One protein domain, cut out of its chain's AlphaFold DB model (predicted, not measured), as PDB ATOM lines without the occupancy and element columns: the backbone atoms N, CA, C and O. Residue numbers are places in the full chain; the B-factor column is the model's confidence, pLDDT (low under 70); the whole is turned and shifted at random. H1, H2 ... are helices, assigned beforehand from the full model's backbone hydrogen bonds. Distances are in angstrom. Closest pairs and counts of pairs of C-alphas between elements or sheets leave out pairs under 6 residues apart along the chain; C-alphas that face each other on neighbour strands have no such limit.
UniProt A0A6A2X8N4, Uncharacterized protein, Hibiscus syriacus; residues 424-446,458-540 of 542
ATOM      1  N   LEU A 424     209.908 146.540 112.280       85.62
ATOM      2  CA  LEU A 424     209.456 146.201 113.631       85.62
ATOM      3  C   LEU A 424     208.192 145.340 113.604       85.62
ATOM      4  O   LEU A 424     208.127 144.350 114.322       85.62
ATOM      5  N   ASN A 425     207.199 145.695 112.779       83.44
ATOM      6  CA  ASN A 425     205.980 144.895 112.661       83.44
ATOM      7  C   ASN A 425     206.290 143.492 112.140       83.44
ATOM      8  O   ASN A 425     205.818 142.522 112.717       83.44
ATOM      9  N   GLU A 426     207.144 143.377 111.121       83.75
ATOM     10  CA  GLU A 426     207.594 142.078 110.621       83.75
ATOM     11  C   GLU A 426     208.305 141.255 111.714       83.75
ATOM     12  O   GLU A 426     208.037 140.067 111.875       83.75
ATOM     13  N   LEU A 427     209.177 141.884 112.511       81.88
ATOM     14  CA  LEU A 427     209.856 141.230 113.633       81.88
ATOM     15  C   LEU A 427     208.859 140.740 114.695       81.88
ATOM     16  O   LEU A 427     209.006 139.631 115.209       81.88
ATOM     17  N   LEU A 428     207.835 141.544 114.991       79.75
ATOM     18  CA  LEU A 428     206.779 141.206 115.944       79.75
ATOM     19  C   LEU A 428     205.833 140.115 115.423       79.75
ATOM     20  O   LEU A 428     205.372 139.292 116.206       79.75
ATOM     21  N   GLU A 429     205.555 140.073 114.120       77.88
ATOM     22  CA  GLU A 429     204.762 139.010 113.488       77.88
ATOM     23  C   GLU A 429     205.509 137.669 113.480       77.88
ATOM     24  O   GLU A 429     204.906 136.615 113.699       77.88
ATOM     25  N   LEU A 430     206.831 137.702 113.275       71.38
ATOM     26  CA  LEU A 430     207.697 136.524 113.354       71.38
ATOM     27  C   LEU A 430     207.793 135.975 114.785       71.38
ATOM     28  O   LEU A 430     207.903 134.760 114.975       71.38
ATOM     29  N   SER A 431     207.715 136.841 115.799       62.91
ATOM     30  CA  SER A 431     207.579 136.422 117.193       62.91
ATOM     31  C   SER A 431     206.132 136.014 117.483       62.91
ATOM     32  O   SER A 431     205.286 136.858 117.763       62.91
ATOM     33  N   ARG A 432     205.810 134.714 117.417       56.78
ATOM     34  CA  ARG A 432     204.450 134.237 117.728       56.78
ATOM     35  C   ARG A 432     204.010 134.734 119.118       56.78
ATOM     36  O   ARG A 432     204.627 134.348 120.111       56.78
ATOM     37  N   PRO A 433     202.901 135.490 119.233       49.59
ATOM     38  CA  PRO A 433     202.432 136.032 120.513       49.59
ATOM     39  C   PRO A 433     201.998 134.977 121.548       49.59
ATOM     40  O   PRO A 433     201.759 135.320 122.700       49.59
ATOM     41  N   CYS A 434     201.852 133.705 121.152       42.75
ATOM     42  CA  CYS A 434     201.184 132.671 121.954       42.75
ATOM     43  C   CYS A 434     202.062 131.924 122.972       42.75
ATOM     44  O   CYS A 434     201.499 131.268 123.840       42.75
ATOM     45  N   GLU A 435     203.396 132.012 122.922       49.38
ATOM     46  CA  GLU A 435     204.263 131.343 123.922       49.38
ATOM     47  C   GLU A 435     204.928 132.313 124.910       49.38
ATOM     48  O   GLU A 435     205.515 131.879 125.903       49.38
ATOM     49  N   GLY A 436     204.807 133.626 124.676       52.91
ATOM     50  CA  GLY A 436     205.605 134.627 125.380       52.91
ATOM     51  C   GLY A 436     207.108 134.415 125.158       52.91
ATOM     52  O   GLY A 436     207.555 133.431 124.568       52.91
ATOM     53  N   PHE A 437     207.938 135.327 125.654       57.22
ATOM     54  CA  PHE A 437     209.383 135.090 125.702       57.22
ATOM     55  C   PHE A 437     209.716 134.155 126.871       57.22
ATOM     56  O   PHE A 437     210.435 134.543 127.786       57.22
ATOM     57  N   LYS A 438     209.179 132.929 126.871       59.28
ATOM     58  CA  LYS A 438     209.358 131.963 127.965       59.28
ATOM     59  C   LYS A 438     210.837 131.701 128.262       59.28
ATOM     60  O   LYS A 438     211.238 131.681 129.417       59.28
ATOM     61  N   GLY A 439     211.664 131.637 127.215       59.06
ATOM     62  CA  GLY A 439     213.120 131.540 127.346       59.06
ATOM     63  C   GLY A 439     213.771 132.769 127.993       59.06
ATOM     64  O   GLY A 439     214.756 132.622 128.704       59.06
ATOM     65  N   LEU A 440     213.211 133.971 127.816       57.56
ATOM     66  CA  LEU A 440     213.677 135.175 128.516       57.56
ATOM     67  C   LEU A 440     213.244 135.161 129.986       57.56
ATOM     68  O   LEU A 440     214.001 135.599 130.835       57.56
ATOM     69  N   THR A 441     212.060 134.624 130.298       58.25
ATOM     70  CA  THR A 441     211.589 134.460 131.687       58.25
ATOM     71  C   THR A 441     212.372 133.376 132.434       58.25
ATOM     72  O   THR A 441     212.569 133.470 133.640       58.25
ATOM     73  N   GLU A 442     212.830 132.341 131.726       59.56
ATOM     74  CA  GLU A 442     213.755 131.332 132.255       59.56
ATOM     75  C   GLU A 442     215.180 131.885 132.417       59.56
ATOM     76  O   GLU A 442     215.862 131.537 133.382       59.56
ATOM     77  N   PHE A 443     215.615 132.765 131.507       58.53
ATOM     78  CA  PHE A 443     216.901 133.459 131.591       58.53
ATOM     79  C   PHE A 443     216.938 134.468 132.747       58.53
ATOM     80  O   PHE A 443     217.877 134.455 133.535       58.53
ATOM     81  N   ASP A 444     215.887 135.273 132.899       54.69
ATOM     82  CA  ASP A 444     215.687 136.248 133.980       54.69
ATOM     83  C   ASP A 444     215.165 135.572 135.264       54.69
ATOM     84  O   ASP A 444     214.235 136.032 135.929       54.69
ATOM     85  N   SER A 445     215.708 134.395 135.587       58.97
ATOM     86  CA  SER A 445     215.345 133.681 136.806       58.97
ATOM     87  C   SER A 445     216.247 134.116 137.960       58.97
ATOM     88  O   SER A 445     217.467 133.972 137.905       58.97
ATOM     89  N   PHE A 446     215.641 134.538 139.073       56.50
ATOM     90  CA  PHE A 446     216.317 134.829 140.353       56.50
ATOM     91  C   PHE A 446     217.015 133.608 140.993       56.50
ATOM     92  O   PHE A 446     217.342 133.611 142.178       56.50
ATOM     93  N   ASN A 458     217.307 148.668 135.522       67.00
ATOM     94  CA  ASN A 458     216.631 148.006 134.397       67.00
ATOM     95  C   ASN A 458     216.461 148.942 133.187       67.00
ATOM     96  O   ASN A 458     215.449 149.629 133.044       67.00
ATOM     97  N   CYS A 459     217.465 148.973 132.310       74.94
ATOM     98  CA  CYS A 459     217.490 149.773 131.092       74.94
ATOM     99  C   CYS A 459     217.153 148.881 129.897       74.94
ATOM    100  O   CYS A 459     217.988 148.109 129.424       74.94
ATOM    101  N   TRP A 460     215.924 148.996 129.395       80.44
ATOM    102  CA  TRP A 460     215.424 148.188 128.284       80.44
ATOM    103  C   TRP A 460     216.220 148.405 127.000       80.44
ATOM    104  O   TRP A 460     216.432 147.457 126.248       80.44
ATOM    105  N   SER A 461     216.686 149.630 126.750       84.50
ATOM    106  CA  SER A 461     217.533 149.935 125.597       84.50
ATOM    107  C   SER A 461     218.858 149.177 125.665       84.50
ATOM    108  O   SER A 461     219.244 148.545 124.685       84.50
ATOM    109  N   LEU A 462     219.514 149.146 126.826       84.06
ATOM    110  CA  LEU A 462     220.760 148.403 127.011       84.06
ATOM    111  C   LEU A 462     220.546 146.889 126.869       84.06
ATOM    112  O   LEU A 462     221.316 146.222 126.175       84.06
ATOM    113  N   SER A 463     219.479 146.346 127.458       83.25
ATOM    114  CA  SER A 463     219.108 144.930 127.309       83.25
ATOM    115  C   SER A 463     218.812 144.561 125.852       83.25
ATOM    116  O   SER A 463     219.248 143.525 125.361       83.25
ATOM    117  N   LEU A 464     218.116 145.425 125.112       85.94
ATOM    118  CA  LEU A 464     217.798 145.172 123.709       85.94
ATOM    119  C   LEU A 464     219.054 145.210 122.828       85.94
ATOM    120  O   LEU A 464     219.246 144.346 121.970       85.94
ATOM    121  N   VAL A 465     219.933 146.186 123.064       87.06
ATOM    122  CA  VAL A 465     221.195 146.352 122.332       87.06
ATOM    123  C   VAL A 465     222.133 145.174 122.594       87.06
ATOM    124  O   VAL A 465     222.665 144.606 121.642       87.06
ATOM    125  N   THR A 466     222.276 144.744 123.853       84.94
ATOM    126  CA  THR A 466     223.082 143.565 124.237       84.94
ATOM    127  C   THR A 466     222.572 142.281 123.596       84.94
ATOM    128  O   THR A 466     223.348 141.591 122.937       84.94
ATOM    129  N   LEU A 467     221.273 141.985 123.703       84.62
ATOM    130  CA  LEU A 467     220.675 140.800 123.081       84.62
ATOM    131  C   LEU A 467     220.859 140.797 121.561       84.62
ATOM    132  O   LEU A 467     221.178 139.765 120.972       84.62
ATOM    133  N   THR A 468     220.727 141.961 120.927       85.50
ATOM    134  CA  THR A 468     220.949 142.093 119.483       85.50
ATOM    135  C   THR A 468     222.419 141.885 119.120       85.50
ATOM    136  O   THR A 468     222.720 141.197 118.146       85.50
ATOM    137  N   GLY A 469     223.350 142.412 119.920       85.50
ATOM    138  CA  GLY A 469     224.785 142.172 119.759       85.50
ATOM    139  C   GLY A 469     225.144 140.687 119.861       85.50
ATOM    140  O   GLY A 469     225.872 140.172 119.011       85.50
ATOM    141  N   ILE A 470     224.565 139.978 120.838       83.25
ATOM    142  CA  ILE A 470     224.714 138.523 120.988       83.25
ATOM    143  C   ILE A 470     224.170 137.808 119.749       83.25
ATOM    144  O   ILE A 470     224.877 136.992 119.164       83.25
ATOM    145  N   ALA A 471     222.961 138.151 119.300       82.81
ATOM    146  CA  ALA A 471     222.357 137.548 118.113       82.81
ATOM    147  C   ALA A 471     223.218 137.734 116.849       82.81
ATOM    148  O   ALA A 471     223.283 136.835 116.018       82.81
ATOM    149  N   ILE A 472     223.929 138.858 116.712       84.38
ATOM    150  CA  ILE A 472     224.857 139.106 115.595       84.38
ATOM    151  C   ILE A 472     226.141 138.264 115.715       84.38
ATOM    152  O   ILE A 472     226.713 137.866 114.697       84.38
ATOM    153  N   ALA A 473     226.604 137.988 116.938       83.06
ATOM    154  CA  ALA A 473     227.802 137.186 117.193       83.06
ATOM    155  C   ALA A 473     227.582 135.673 117.010       83.06
ATOM    156  O   ALA A 473     228.552 134.932 116.841       83.06
ATOM    157  N   VAL A 474     226.331 135.197 117.038       82.25
ATOM    158  CA  VAL A 474     226.012 133.771 116.898       82.25
ATOM    159  C   VAL A 474     226.335 133.272 115.475       82.25
ATOM    160  O   VAL A 474     225.897 133.865 114.483       82.25
ATOM    161  N   PRO A 475     227.098 132.169 115.330       73.12
ATOM    162  CA  PRO A 475     227.418 131.592 114.025       73.12
ATOM    163  C   PRO A 475     226.183 130.993 113.328       73.12
ATOM    164  O   PRO A 475     225.254 130.523 113.976       73.12
ATOM    165  N   ASN A 476     226.231 130.909 111.992       71.06
ATOM    166  CA  ASN A 476     225.228 130.259 111.122       71.06
ATOM    167  C   ASN A 476     223.857 130.947 110.988       71.06
ATOM    168  O   ASN A 476     222.907 130.313 110.536       71.06
ATOM    169  N   ILE A 477     223.752 132.241 111.287       76.38
ATOM    170  CA  ILE A 477     222.552 133.029 110.970       76.38
ATOM    171  C   ILE A 477     222.701 133.666 109.583       76.38
ATOM    172  O   ILE A 477     223.770 134.156 109.209       76.38
ATOM    173  N   GLU A 478     221.624 133.652 108.798       80.38
ATOM    174  CA  GLU A 478     221.596 134.271 107.476       80.38
ATOM    175  C   GLU A 478     221.803 135.797 107.567       80.38
ATOM    176  O   GLU A 478     221.167 136.495 108.360       80.38
ATOM    177  N   SER A 479     222.675 136.337 106.708       78.31
ATOM    178  CA  SER A 479     222.995 137.774 106.659       78.31
ATOM    179  C   SER A 479     221.755 138.653 106.423       78.31
ATOM    180  O   SER A 479     221.668 139.762 106.950       78.31
ATOM    181  N   CYS A 480     220.772 138.152 105.666       80.69
ATOM    182  CA  CYS A 480     219.504 138.842 105.429       80.69
ATOM    183  C   CYS A 480     218.692 139.006 106.728       80.69
ATOM    184  O   CYS A 480     218.234 140.107 107.037       80.69
ATOM    185  N   SER A 481     218.606 137.950 107.542       80.06
ATOM    186  CA  SER A 481     217.912 137.952 108.835       80.06
ATOM    187  C   SER A 481     218.566 138.891 109.849       80.06
ATOM    188  O   SER A 481     217.865 139.607 110.557       80.06
ATOM    189  N   ILE A 482     219.902 138.973 109.862       81.25
ATOM    190  CA  ILE A 482     220.639 139.932 110.704       81.25
ATOM    191  C   ILE A 482     220.320 141.378 110.303       81.25
ATOM    192  O   ILE A 482     220.066 142.217 111.164       81.25
ATOM    193  N   LYS A 483     220.294 141.687 108.999       84.44
ATOM    194  CA  LYS A 483     219.944 143.035 108.522       84.44
ATOM    195  C   LYS A 483     218.509 143.417 108.889       84.44
ATOM    196  O   LYS A 483     218.281 144.547 109.311       84.44
ATOM    197  N   ARG A 484     217.559 142.481 108.763       85.38
ATOM    198  CA  ARG A 484     216.162 142.687 109.185       85.38
ATOM    199  C   ARG A 484     216.048 142.904 110.692       85.38
ATOM    200  O   ARG A 484     215.338 143.813 111.104       85.38
ATOM    201  N   LEU A 485     216.790 142.139 111.495       86.94
ATOM    202  CA  LEU A 485     216.851 142.306 112.949       86.94
ATOM    203  C   LEU A 485     217.371 143.697 113.334       86.94
ATOM    204  O   LEU A 485     216.719 144.389 114.106       86.94
ATOM    205  N   ILE A 486     218.493 144.138 112.755       86.56
ATOM    206  CA  ILE A 486     219.053 145.475 113.017       86.56
ATOM    207  C   ILE A 486     218.050 146.568 112.622       86.56
ATOM    208  O   ILE A 486     217.818 147.491 113.398       86.56
ATOM    209  N   ALA A 487     217.405 146.449 111.456       87.62
ATOM    210  CA  ALA A 487     216.392 147.406 111.008       87.62
ATOM    211  C   ALA A 487     215.155 147.442 111.928       87.62
ATOM    212  O   ALA A 487     214.659 148.521 112.246       87.62
ATOM    213  N   GLY A 488     214.683 146.282 112.397       88.31
ATOM    214  CA  GLY A 488     213.573 146.188 113.346       88.31
ATOM    215  C   GLY A 488     213.919 146.766 114.719       88.31
ATOM    216  O   GLY A 488     213.134 147.528 115.280       88.31
ATOM    217  N   VAL A 489     215.115 146.478 115.239       88.75
ATOM    218  CA  VAL A 489     215.601 147.021 116.520       88.75
ATOM    219  C   VAL A 489     215.819 148.532 116.427       88.75
ATOM    220  O   VAL A 489     215.438 149.245 117.349       88.75
ATOM    221  N   ASN A 490     216.318 149.042 115.301       89.00
ATOM    222  CA  ASN A 490     216.408 150.479 115.029       89.00
ATOM    223  C   ASN A 490     215.051 151.185 115.126       89.00
ATOM    224  O   ASN A 490     214.925 152.210 115.799       89.00
ATOM    225  N   GLU A 491     214.026 150.636 114.469       89.31
ATOM    226  CA  GLU A 491     212.661 151.164 114.545       89.31
ATOM    227  C   GLU A 491     212.079 151.026 115.966       89.31
ATOM    228  O   GLU A 491     211.414 151.942 116.453       89.31
ATOM    229  N   GLY A 492     212.363 149.916 116.657       87.06
ATOM    230  CA  GLY A 492     211.910 149.620 118.021       87.06
ATOM    231  C   GLY A 492     212.527 150.514 119.101       87.06
ATOM    232  O   GLY A 492     211.818 150.987 119.993       87.06
ATOM    233  N   LEU A 493     213.826 150.811 119.002       87.56
ATOM    234  CA  LEU A 493     214.564 151.634 119.964       87.56
ATOM    235  C   LEU A 493     213.972 153.039 120.097       87.56
ATOM    236  O   LEU A 493     213.995 153.608 121.186       87.56
ATOM    237  N   VAL A 494     213.378 153.585 119.031       85.25
ATOM    238  CA  VAL A 494     212.668 154.873 119.083       85.25
ATOM    239  C   VAL A 494     211.521 154.839 120.102       85.25
ATOM    240  O   VAL A 494     211.332 155.800 120.846       85.25
ATOM    241  N   TYR A 495     210.775 153.734 120.178       84.69
ATOM    242  CA  TYR A 495     209.677 153.576 121.136       84.69
ATOM    243  C   TYR A 495     210.185 153.298 122.550       84.69
ATOM    244  O   TYR A 495     209.682 153.896 123.499       84.69
ATOM    245  N   VAL A 496     211.206 152.444 122.690       83.81
ATOM    246  CA  VAL A 496     211.819 152.123 123.991       83.81
ATOM    247  C   VAL A 496     212.379 153.382 124.655       83.81
ATOM    248  O   VAL A 496     212.094 153.633 125.824       83.81
ATOM    249  N   ARG A 497     213.079 154.232 123.891       81.88
ATOM    250  CA  ARG A 497     213.598 155.523 124.375       81.88
ATOM    251  C   ARG A 497     212.493 156.412 124.946       81.88
ATOM    252  O   ARG A 497     212.662 156.963 126.029       81.88
ATOM    253  N   ASN A 498     211.350 156.503 124.260       79.94
ATOM    254  CA  ASN A 498     210.214 157.308 124.721       79.94
ATOM    255  C   ASN A 498     209.625 156.794 126.045       79.94
ATOM    256  O   ASN A 498     209.146 157.595 126.846       79.94
ATOM    257  N   ILE A 499     209.634 155.478 126.276       78.75
ATOM    258  CA  ILE A 499     209.144 154.884 127.529       78.75
ATOM    259  C   ILE A 499     210.143 155.142 128.661       78.75
ATOM    260  O   ILE A 499     209.751 155.608 129.730       78.75
ATOM    261  N   GLU A 500     211.436 154.928 128.411       78.38
ATOM    262  CA  GLU A 500     212.495 155.199 129.390       78.38
ATOM    263  C   GLU A 500     212.568 156.687 129.774       78.38
ATOM    264  O   GLU A 500     212.910 157.017 130.910       78.38
ATOM    265  N   ASP A 501     212.245 157.601 128.853       71.06
ATOM    266  CA  ASP A 501     212.168 159.043 129.127       71.06
ATOM    267  C   ASP A 501     211.112 159.404 130.165       71.06
ATOM    268  O   ASP A 501     211.321 160.311 130.971       71.06
ATOM    269  N   MET A 502     210.009 158.659 130.206       66.50
ATOM    270  CA  MET A 502     208.973 158.858 131.219       66.50
ATOM    271  C   MET A 502     209.416 158.371 132.606       66.50
ATOM    272  O   MET A 502     208.850 158.805 133.608       66.50
ATOM    273  N   GLN A 503     210.427 157.500 132.681       68.75
ATOM    274  CA  GLN A 503     210.901 156.881 133.923       68.75
ATOM    275  C   GLN A 503     212.069 157.648 134.581       68.75
ATOM    276  O   GLN A 503     212.387 157.405 135.742       68.75
ATOM    277  N   GLY A 504     212.683 158.605 133.872       61.75
ATOM    278  CA  GLY A 504     213.538 159.672 134.420       61.75
ATOM    279  C   GLY A 504     214.934 159.286 134.944       61.75
ATOM    280  O   GLY A 504     215.817 160.140 134.963       61.75
ATOM    281  N   ASN A 505     215.177 158.026 135.316       63.56
ATOM    282  CA  ASN A 505     216.365 157.633 136.096       63.56
ATOM    283  C   ASN A 505     217.513 156.976 135.293       63.56
ATOM    284  O   ASN A 505     218.493 156.542 135.889       63.56
ATOM    285  N   LEU A 506     217.435 156.899 133.957       69.69
ATOM    286  CA  LEU A 506     218.310 156.029 133.138       69.69
ATOM    287  C   LEU A 506     219.202 156.766 132.119       69.69
ATOM    288  O   LEU A 506     219.687 156.164 131.163       69.69
ATOM    289  N   VAL A 507     219.442 158.070 132.295       74.31
ATOM    290  CA  VAL A 507     220.120 158.907 131.279       74.31
ATOM    291  C   VAL A 507     221.521 158.394 130.917       74.31
ATOM    292  O   VAL A 507     221.889 158.395 129.743       74.31
ATOM    293  N   ASN A 508     222.305 157.946 131.903       79.50
ATOM    294  CA  ASN A 508     223.666 157.455 131.666       79.50
ATOM    295  C   ASN A 508     223.666 156.095 130.956       79.50
ATOM    296  O   ASN A 508     224.350 155.941 129.945       79.50
ATOM    297  N   SER A 509     222.853 155.147 131.432       76.88
ATOM    298  CA  SER A 509     222.707 153.817 130.827       76.88
ATOM    299  C   SER A 509     222.209 153.902 129.388       76.88
ATOM    300  O   SER A 509     222.712 153.198 128.518       76.88
ATOM    301  N   ARG A 510     221.296 154.836 129.103       79.62
ATOM    302  CA  ARG A 510     220.812 155.078 127.744       79.62
ATOM    303  C   ARG A 510     221.891 155.642 126.831       79.62
ATOM    304  O   ARG A 510     222.053 155.157 125.722       79.62
ATOM    305  N   LYS A 511     222.657 156.640 127.286       82.31
ATOM    306  CA  LYS A 511     223.783 157.169 126.496       82.31
ATOM    307  C   LYS A 511     224.795 156.071 126.177       82.31
ATOM    308  O   LYS A 511     225.292 156.020 125.058       82.31
ATOM    309  N   ALA A 512     225.068 155.189 127.137       82.62
ATOM    310  CA  ALA A 512     225.908 154.023 126.903       82.62
ATOM    311  C   ALA A 512     225.279 153.082 125.860       82.62
ATOM    312  O   ALA A 512     225.953 152.716 124.901       82.62
ATOM    313  N   ALA A 513     223.988 152.761 125.987       84.75
ATOM    314  CA  ALA A 513     223.264 151.943 125.015       84.75
ATOM    315  C   ALA A 513     223.278 152.558 123.605       84.75
ATOM    316  O   ALA A 513     223.497 151.837 122.640       84.75
ATOM    317  N   ASP A 514     223.121 153.877 123.477       84.44
ATOM    318  CA  ASP A 514     223.150 154.590 122.195       84.44
ATOM    319  C   ASP A 514     224.535 154.534 121.536       84.44
ATOM    320  O   ASP A 514     224.639 154.279 120.336       84.44
ATOM    321  N   VAL A 515     225.606 154.735 122.313       85.50
ATOM    322  CA  VAL A 515     226.991 154.636 121.819       85.50
ATOM    323  C   VAL A 515     227.300 153.212 121.367       85.50
ATOM    324  O   VAL A 515     227.856 153.007 120.288       85.50
ATOM    325  N   VAL A 516     226.918 152.221 122.175       86.31
ATOM    326  CA  VAL A 516     227.134 150.811 121.849       86.31
ATOM    327  C   VAL A 516     226.313 150.409 120.625       86.31
ATOM    328  O   VAL A 516     226.845 149.771 119.719       86.31
ATOM    329  N   TRP A 517     225.051 150.832 120.546       90.25
ATOM    330  CA  TRP A 517     224.184 150.546 119.410       90.25
ATOM    331  C   TRP A 517     224.731 151.119 118.106       90.25
ATOM    332  O   TRP A 517     224.771 150.408 117.108       90.25
ATOM    333  N   LEU A 518     225.245 152.352 118.124       87.12
ATOM    334  CA  LEU A 518     225.894 152.961 116.962       87.12
ATOM    335  C   LEU A 518     227.076 152.108 116.459       87.12
ATOM    336  O   LEU A 518     227.254 151.922 115.254       87.12
ATOM    337  N   GLY A 519     227.869 151.558 117.385       84.06
ATOM    338  CA  GLY A 519     228.968 150.638 117.078       84.06
ATOM    339  C   GLY A 519     228.498 149.335 116.427       84.06
ATOM    340  O   GLY A 519     229.090 148.871 115.446       84.06
ATOM    341  N   VAL A 520     227.403 148.768 116.934       85.00
ATOM    342  CA  VAL A 520     226.813 147.518 116.435       85.00
ATOM    343  C   VAL A 520     226.148 147.717 115.070       85.00
ATOM    344  O   VAL A 520     226.323 146.887 114.177       85.00
ATOM    345  N   GLU A 521     225.426 148.821 114.895       84.31
ATOM    346  CA  GLU A 521     224.685 149.157 113.680       84.31
ATOM    347  C   GLU A 521     225.621 149.484 112.511       84.31
ATOM    348  O   GLU A 521     225.483 148.905 111.432       84.31
ATOM    349  N   LEU A 522     226.579 150.395 112.717       83.31
ATOM    350  CA  LEU A 522     227.428 150.912 111.637       83.31
ATOM    351  C   LEU A 522     228.657 150.041 111.378       83.31
ATOM    352  O   LEU A 522     229.062 149.862 110.229       83.31
ATOM    353  N   TYR A 523     229.269 149.520 112.441       81.94
ATOM    354  CA  TYR A 523     230.574 148.863 112.360       81.94
ATOM    355  C   TYR A 523     230.524 147.371 112.689       81.94
ATOM    356  O   TYR A 523     231.544 146.700 112.544       81.94
ATOM    357  N   HIS A 524     229.371 146.837 113.112       81.50
ATOM    358  CA  HIS A 524     229.244 145.474 113.644       81.50
ATOM    359  C   HIS A 524     230.244 145.179 114.770       81.50
ATOM    360  O   HIS A 524     230.751 144.061 114.894       81.50
ATOM    361  N   ARG A 525     230.537 146.198 115.585       83.06
ATOM    362  CA  ARG A 525     231.463 146.110 116.713       83.06
ATOM    363  C   ARG A 525     230.739 146.308 118.030       83.06
ATOM    364  O   ARG A 525     229.858 147.152 118.141       83.06
ATOM    365  N   TRP A 526     231.185 145.575 119.036       83.94
ATOM    366  CA  TRP A 526     230.774 145.747 120.419       83.94
ATOM    367  C   TRP A 526     231.994 146.091 121.265       83.94
ATOM    368  O   TRP A 526     232.862 145.237 121.417       83.94
ATOM    369  N   LEU A 527     232.071 147.318 121.800       78.31
ATOM    370  CA  LEU A 527     233.201 147.780 122.631       78.31
ATOM    371  C   LEU A 527     234.567 147.374 122.027       78.31
ATOM    372  O   LEU A 527     235.365 146.695 122.662       78.31
ATOM    373  N   ASP A 528     234.771 147.722 120.751       78.38
ATOM    374  CA  ASP A 528     235.949 147.404 119.919       78.38
ATOM    375  C   ASP A 528     236.139 145.943 119.476       78.38
ATOM    376  O   ASP A 528     237.032 145.648 118.676       78.38
ATOM    377  N   VAL A 529     235.256 145.030 119.879       79.25
ATOM    378  CA  VAL A 529     235.268 143.635 119.424       79.25
ATOM    379  C   VAL A 529     234.419 143.467 118.166       79.25
ATOM    380  O   VAL A 529     233.240 143.809 118.144       79.25
ATOM    381  N   ASP A 530     235.006 142.913 117.104       82.19
ATOM    382  CA  ASP A 530     234.299 142.620 115.852       82.19
ATOM    383  C   ASP A 530     233.403 141.378 116.002       82.19
ATOM    384  O   ASP A 530     233.884 140.245 116.121       82.19
ATOM    385  N   LEU A 531     232.084 141.593 115.966       81.25
ATOM    386  CA  LEU A 531     231.081 140.542 116.146       81.25
ATOM    387  C   LEU A 531     231.090 139.532 114.987       81.25
ATOM    388  O   LEU A 531     230.806 138.352 115.191       81.25
ATOM    389  N   ARG A 532     231.480 139.948 113.772       76.50
ATOM    390  CA  ARG A 532     231.601 139.034 112.623       76.50
ATOM    391  C   ARG A 532     232.823 138.139 112.749       76.50
ATOM    392  O   ARG A 532     232.784 136.977 112.354       76.50
ATOM    393  N   LYS A 533     233.917 138.659 113.307       78.50
ATOM    394  CA  LYS A 533     235.108 137.847 113.578       78.50
ATOM    395  C   LYS A 533     234.796 136.749 114.598       78.50
ATOM    396  O   LYS A 533     235.215 135.611 114.395       78.50
ATOM    397  N   LEU A 534     234.023 137.072 115.636       76.00
ATOM    398  CA  LEU A 534     233.559 136.106 116.637       76.00
ATOM    399  C   LEU A 534     232.660 135.022 116.026       76.00
ATOM    400  O   LEU A 534     232.901 133.832 116.246       76.00
ATOM    401  N   SER A 535     231.692 135.403 115.187       70.88
ATOM    402  CA  SER A 535     230.813 134.426 114.528       70.88
ATOM    403  C   SER A 535     231.568 133.500 113.563       70.88
ATOM    404  O   SER A 535     231.211 132.335 113.392       70.88
ATOM    405  N   LEU A 536     232.669 133.963 112.959       70.06
ATOM    406  CA  LEU A 536     233.543 133.139 112.116       70.06
ATOM    407  C   LEU A 536     234.476 132.221 112.921       70.06
ATOM    408  O   LEU A 536     234.784 131.122 112.464       70.06
ATOM    409  N   GLN A 537     234.925 132.633 114.111       64.94
ATOM    410  CA  GLN A 537     235.748 131.791 114.988       64.94
ATOM    411  C   GLN A 537     234.962 130.595 115.538       64.94
ATOM    412  O   GLN A 537     235.500 129.489 115.570       64.94
ATOM    413  N   GLY A 538     233.672 130.771 115.844       58.06
ATOM    414  CA  GLY A 538     232.784 129.668 116.234       58.06
ATOM    415  C   GLY A 538     232.606 128.588 115.154       58.06
ATOM    416  O   GLY A 538     232.299 127.446 115.482       58.06
ATOM    417  N   LYS A 539     232.851 128.902 113.871       53.47
ATOM    418  CA  LYS A 539     232.842 127.909 112.777       53.47
ATOM    419  C   LYS A 539     234.083 127.015 112.745       53.47
ATOM    420  O   LYS A 539     234.017 125.951 112.147       53.47
ATOM    421  N   LYS A 540     235.206 127.439 113.335       48.97
ATOM    422  CA  LYS A 540     236.468 126.673 113.315       48.97
ATOM    423  C   LYS A 540     236.553 125.599 114.404       48.97
ATOM    424  O   LYS A 540     237.457 124.777 114.351       48.97
TER     425      LYS A 540
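This is residues 424 to 446 and 458 to 540 of the 542 residues of an uncharacterized protein of Hibiscus syriacus (UniProt A0A6A2X8N4). Helices H3, H4 and H5 make an up-and-down bundle, H1 meets H4 with its first residue, Leu 424, closest and runs at a steep tilt to it, H6 packs on the end of H3, and residues 429 to 446, with H2, stand free. The 106 printed residues have six named helices, H1 to H6, and no named strand. The class is all helix. It is compact, radius of gyration of the C-alphas 14.6 A, spanning 45 by 36 by 31 A.

H1, residues 424 to 430, begins at C-alpha (209.456, 146.201, 113.631). H2 is 438 to 443, H3 460 to 473, 19.9 A. H4, 479 to 503, 35.4 A, has a kink of 34 degrees near 493. H5 is 507 to 523, 23.8 A; H6, 531 to 537, ends at C-alpha (235.748, 131.791, 114.988).

H1 touches H4 with 484 to 492 alone, C-alphas 424 and 488 closest, 4.1 A. H3, the hub, forms a hairpin with H4, closest C-alphas 461 and 496, 6.3 A, and touches H5, 462 and 513, 4.8 A. H6 touches H3's 469 to 473 alone, 473 and 531, 4.8 A. Every O i to N i+4 pair is within hydrogen-bond range except in H4, 17 of 21.

Residues 447 to 457 are not printed; C-alphas 446 and 458 are 14.5 A apart. Of links printed whole, none is long. Residues under pLDDT 70 include 431 to 446.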